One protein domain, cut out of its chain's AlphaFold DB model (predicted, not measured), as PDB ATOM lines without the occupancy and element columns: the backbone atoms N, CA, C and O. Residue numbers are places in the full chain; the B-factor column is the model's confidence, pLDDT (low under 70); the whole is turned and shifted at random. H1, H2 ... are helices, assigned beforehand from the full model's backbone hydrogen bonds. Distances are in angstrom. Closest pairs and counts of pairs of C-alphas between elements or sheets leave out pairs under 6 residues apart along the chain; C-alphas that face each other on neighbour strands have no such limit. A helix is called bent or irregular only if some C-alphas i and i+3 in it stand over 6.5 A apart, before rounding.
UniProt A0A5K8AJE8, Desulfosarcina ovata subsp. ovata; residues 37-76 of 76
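Overview. This is residues 37 to 76 of the 76 residues of a protein of Desulfosarcina ovata subsp. ovata (UniProt A0A5K8AJE8). A short helix, H1, folds back over the first part of a long helix, H2, in a lopsided helical hairpin, and the rest of H2 with a short tail sticks out from it as a long arm, residues 62 to 76. This arm makes much of the length of the rod, whose C-alphas span 44 by 15 by 9 A along their three main axes. The printed part has 40 residues with two named helices, H1 then H2, and no named strand; its class is all helix. It is only just loose, close to extended, with a radius of gyration of the C-alphas of 13.2 A.

Arrangement. H1, residues 38 to 47, and H2, residues 51 to 72, form a helical hairpin joined by a tight link of 3 residues. They run opposite ways at a steep tilt of 36 degrees, only just past shallow. They touch with 16 pairs of C-alphas within 8 A, and H2 touches H1 with residues 51 to 60 alone. The closest C-alphas of the two helices are those of Gly 42 and Gly 53, 4.6 A apart. Residues 62 to 76, of which 62 to 72 belong to H2, stand free. In H2 every O i to N i+4 pair is within hydrogen-bond range, while in H1 4 of 6 are.

Along the chain. H1 begins at C-alpha 38, (82.934, 106.753, 102.330), and is 13.3 A long from first to last C-alpha. H2 runs 31.3 A from C-alpha 51 at (95.955, 103.952, 96.819) to C-alpha 72 at (72.216, 89.097, 110.906). Neither helix is bent.

Size, cuts and confidence. The two C-alphas farthest apart are those of Gln 48 and Lys 76, at 44.5 A. The printed part has no cut and ends at residue 76, the chain's last residue. The mean pLDDT of the printed part is 71.2; residues 38 to 53 and 74 to 76 are under 70.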
ATOM      1  N   CYS A  37      83.419 110.906 104.864       72.25
ATOM      2  CA  CYS A  37      82.433 109.880 104.546       72.25
ATOM      3  C   CYS A  37      82.956 108.964 103.422       72.25
ATOM      4  O   CYS A  37      83.721 109.420 102.563       72.25
ATOM      5  N   PRO A  38      82.526 107.691 103.376       64.25
ATOM      6  CA  PRO A  38      82.934 106.753 102.330       64.25
ATOM      7  C   PRO A  38      82.658 107.286 100.912       64.25
ATOM      8  O   PRO A  38      83.465 107.073 100.009       64.25
ATOM      9  N   SER A  39      81.581 108.060 100.729       61.38
ATOM     10  CA  SER A  39      81.215 108.670  99.442       61.38
ATOM     11  C   SER A  39      82.075 109.872  99.033       61.38
ATOM     12  O   SER A  39      82.145 110.179  97.852       61.38
ATOM     13  N   GLY A  40      82.711 110.570  99.977       57.78
ATOM     14  CA  GLY A  40      83.521 111.760  99.698       57.78
ATOM     15  C   GLY A  40      85.011 111.443  99.597       57.78
ATOM     16  O   GLY A  40      85.670 111.854  98.651       57.78
ATOM     17  N   HIS A  41      85.541 110.662 100.542       58.41
ATOM     18  CA  HIS A  41      86.973 110.344 100.597       58.41
ATOM     19  C   HIS A  41      87.328 109.117  99.737       58.41
ATOM     20  O   HIS A  41      88.376 109.083  99.096       58.41
ATOM     21  N   GLY A  42      86.434 108.123  99.675       53.41
ATOM     22  CA  GLY A  42      86.628 106.911  98.878       53.41
ATOM     23  C   GLY A  42      86.434 107.152  97.381       53.41
ATOM     24  O   GLY A  42      87.324 106.855  96.597       53.41
ATOM     25  N   LEU A  43      85.303 107.737  96.971       57.00
ATOM     26  CA  LEU A  43      84.945 107.929  95.553       57.00
ATOM     27  C   LEU A  43      85.779 109.010  94.840       57.00
ATOM     28  O   LEU A  43      86.230 108.774  93.719       57.00
ATOM     29  N   SER A  44      86.069 110.153  95.481       60.38
ATOM     30  CA  SER A  44      86.988 111.145  94.895       60.38
ATOM     31  C   SER A  44      88.448 110.673  94.923       60.38
ATOM     32  O   SER A  44      89.166 110.902  93.951       60.38
ATOM     33  N   GLY A  45      88.882 109.945  95.961       55.75
ATOM     34  CA  GLY A  45      90.212 109.317  96.002       55.75
ATOM     35  C   GLY A  45      90.404 108.230  94.935       55.75
ATOM     36  O   GLY A  45      91.467 108.152  94.320       55.75
ATOM     37  N   LEU A  46      89.352 107.454  94.642       55.16
ATOM     38  CA  LEU A  46      89.318 106.482  93.540       55.16
ATOM     39  C   LEU A  46      89.481 107.155  92.172       55.16
ATOM     40  O   LEU A  46      90.216 106.647  91.329       55.16
ATOM     41  N   SER A  47      88.854 108.319  91.966       57.34
ATOM     42  CA  SER A  47      88.974 109.079  90.711       57.34
ATOM     43  C   SER A  47      90.378 109.657  90.465       57.34
ATOM     44  O   SER A  47      90.732 109.928  89.322       57.34
ATOM     45  N   GLN A  48      91.201 109.783  91.516       58.41
ATOM     46  CA  GLN A  48      92.596 110.245  91.445       58.41
ATOM     47  C   GLN A  48      93.631 109.097  91.435       58.41
ATOM     48  O   GLN A  48      94.824 109.366  91.535       58.41
ATOM     49  N   LEU A  49      93.211 107.822  91.340       59.19
ATOM     50  CA  LEU A  49      94.076 106.638  91.525       59.19
ATOM     51  C   LEU A  49      94.861 106.640  92.857       59.19
ATOM     52  O   LEU A  49      95.908 106.002  92.985       59.19
ATOM     53  N   ALA A  50      94.355 107.320  93.887       61.28
ATOM     54  CA  ALA A  50      95.006 107.321  95.185       61.28
ATOM     55  C   ALA A  50      94.817 105.950  95.853       61.28
ATOM     56  O   ALA A  50      93.698 105.532  96.163       61.28
ATOM     57  N   VAL A  51      95.926 105.253  96.119       67.31
ATOM     58  CA  VAL A  51      95.955 103.952  96.819       67.31
ATOM     59  C   VAL A  51      95.221 104.021  98.168       67.31
ATOM     60  O   VAL A  51      94.587 103.054  98.592       67.31
ATOM     61  N   SER A  52      95.218 105.193  98.809       69.12
ATOM     62  CA  SER A  52      94.482 105.455 100.050       69.12
ATOM     63  C   SER A  52      92.962 105.290  99.910       69.12
ATOM     64  O   SER A  52      92.326 104.792 100.837       69.12
ATOM     65  N   GLY A  53      92.375 105.634  98.757       67.88
ATOM     66  CA  GLY A  53      90.938 105.492  98.499       67.88
ATOM     67  C   GLY A  53      90.497 104.030  98.390       67.88
ATOM     68  O   GLY A  53      89.471 103.650  98.956       67.88
ATOM     69  N   PHE A  54      91.309 103.188  97.741       72.50
ATOM     70  CA  PHE A  54      91.064 101.743  97.656       72.50
ATOM     71  C   PHE A  54      91.156 101.065  99.023       72.50
ATOM     72  O   PHE A  54      90.291 100.257  99.365       72.50
ATOM     73  N   ILE A  55      92.167 101.420  99.821       76.75
ATOM     74  CA  ILE A  55      92.336 100.883 101.176       76.75
ATOM     75  C   ILE A  55      91.151 101.303 102.051       76.75
ATOM     76  O   ILE A  55      90.524 100.449 102.675       76.75
ATOM     77  N   ALA A  56      90.778 102.586 102.049       76.56
ATOM     78  CA  ALA A  56      89.635 103.067 102.820       76.56
ATOM     79  C   ALA A  56      88.339 102.332 102.436       76.56
ATOM     80  O   ALA A  56      87.627 101.845 103.316       76.56
ATOM     81  N   LEU A  57      88.057 102.183 101.136       77.38
ATOM     82  CA  LEU A  57      86.868 101.469 100.669       77.38
ATOM     83  C   LEU A  57      86.882  99.995 101.096       77.38
ATOM     84  O   LEU A  57      85.859  99.496 101.565       77.38
ATOM     85  N   ALA A  58      88.028  99.316 100.985       83.06
ATOM     86  CA  ALA A  58      88.179  97.926 101.403       83.06
ATOM     87  C   ALA A  58      87.873  97.750 102.896       83.06
ATOM     88  O   ALA A  58      87.087  96.874 103.254       83.06
ATOM     89  N   PHE A  59      88.414  98.614 103.763       83.19
ATOM     90  CA  PHE A  59      88.142  98.569 105.204       83.19
ATOM     91  C   PHE A  59      86.677  98.881 105.538       83.19
ATOM     92  O   PHE A  59      86.090  98.181 106.365       83.19
ATOM     93  N   PHE A  60      86.053  99.862 104.874       82.69
ATOM     94  CA  PHE A  60      84.620 100.137 105.041       82.69
ATOM     95  C   PHE A  60      83.759  98.933 104.644       82.69
ATOM     96  O   PHE A  60      82.842  98.561 105.380       82.69
ATOM     97  N   PHE A  61      84.071  98.292 103.515       84.06
ATOM     98  CA  PHE A  61      83.366  97.092 103.066       84.06
ATOM     99  C   PHE A  61      83.552  95.922 104.031       84.06
ATOM    100  O   PHE A  61      82.576  95.255 104.379       84.06
ATOM    101  N   LEU A  62      84.780  95.688 104.501       89.19
ATOM    102  CA  LEU A  62      85.089  94.604 105.431       89.19
ATOM    103  C   LEU A  62      84.363  94.800 106.769       89.19
ATOM    104  O   LEU A  62      83.715  93.879 107.263       89.19
ATOM    105  N   ALA A  63      84.408  96.015 107.322       86.81
ATOM    106  CA  ALA A  63      83.711  96.363 108.557       86.81
ATOM    107  C   ALA A  63      82.187  96.221 108.411       86.81
ATOM    108  O   ALA A  63      81.527  95.678 109.302       86.81
ATOM    109  N   GLY A  64      81.627  96.644 107.272       86.00
ATOM    110  CA  GLY A  64      80.211  96.460 106.948       86.00
ATOM    111  C   GLY A  64      79.820  94.984 106.865       86.00
ATOM    112  O   GLY A  64      78.819  94.579 107.459       86.00
ATOM    113  N   LEU A  65      80.637  94.159 106.205       88.31
ATOM    114  CA  LEU A  65      80.424  92.716 106.091       88.31
ATOM    115  C   LEU A  65      80.453  92.030 107.464       88.31
ATOM    116  O   LEU A  65      79.556  91.248 107.781       88.31
ATOM    117  N   VAL A  66      81.451  92.346 108.295       88.81
ATOM    118  CA  VAL A  66      81.578  91.805 109.657       88.81
ATOM    119  C   VAL A  66      80.386  92.224 110.513       88.81
ATOM    120  O   VAL A  66      79.764  91.376 111.148       88.81
ATOM    121  N   THR A  67      80.000  93.500 110.478       86.81
ATOM    122  CA  THR A  67      78.847  94.007 111.239       86.81
ATOM    123  C   THR A  67      77.550  93.338 110.788       86.81
ATOM    124  O   THR A  67      76.761  92.893 111.621       86.81
ATOM    125  N   ALA A  68      77.345  93.180 109.478       85.50
ATOM    126  CA  ALA A  68      76.191  92.470 108.938       85.50
ATOM    127  C   ALA A  68      76.162  91.003 109.394       85.50
ATOM    128  O   ALA A  68      75.102  90.499 109.759       85.50
ATOM    129  N   ARG A  69      77.316  90.327 109.440       85.69
ATOM    130  CA  ARG A  69      77.425  88.959 109.969       85.69
ATOM    131  C   ARG A  69      77.220  88.884 111.480       85.69
ATOM    132  O   ARG A  69      76.642  87.913 111.938       85.69
ATOM    133  N   LEU A  70      77.624  89.878 112.260       84.12
ATOM    134  CA  LEU A  70      77.364  89.889 113.703       84.12
ATOM    135  C   LEU A  70      75.879  90.131 114.011       84.12
ATOM    136  O   LEU A  70      75.301  89.454 114.858       84.12
ATOM    137  N   VAL A  71      75.239  91.055 113.291       81.69
ATOM    138  CA  VAL A  71      73.833  91.427 113.523       81.69
ATOM    139  C   VAL A  71      72.868  90.393 112.925       81.69
ATOM    140  O   VAL A  71      71.929  89.945 113.593       81.69
ATOM    141  N   TYR A  72      73.108  89.971 111.682       78.00
ATOM    142  CA  TYR A  72      72.216  89.097 110.906       78.00
ATOM    143  C   TYR A  72      72.772  87.689 110.659       78.00
ATOM    144  O   TYR A  72      72.139  86.907 109.954       78.00
ATOM    145  N   GLY A  73      73.935  87.341 111.213       73.00
ATOM    146  CA  GLY A  73      74.577  86.052 110.960       73.00
ATOM    147  C   GLY A  73      73.720  84.842 111.332       73.00
ATOM    148  O   GLY A  73      72.875  84.925 112.239       73.00
ATOM    149  N   PRO A  74      73.950  83.709 110.640       57.75
ATOM    150  CA  PRO A  74      73.197  82.486 110.853       57.75
ATOM    151  C   PRO A  74      73.362  82.044 112.305       57.75
ATOM    152  O   PRO A  74      74.477  81.959 112.823       57.75
ATOM    153  N   ARG A  75      72.237  81.789 112.978       55.50
ATOM    154  CA  ARG A  75      72.277  81.009 114.211       55.50
ATOM    155  C   ARG A  75      72.573  79.564 113.804       55.50
ATOM    156  O   ARG A  75      71.952  79.077 112.860       55.50
ATOM    157  N   LYS A  76      73.526  78.926 114.487       47.00
ATOM    158  CA  LYS A  76      73.472  77.473 114.676       47.00
ATOM    159  C   LYS A  76      72.196  77.123 115.434       47.00
ATOM    160  O   LYS A  76      71.787  77.960 116.276       47.00
TER     161      LYS A  76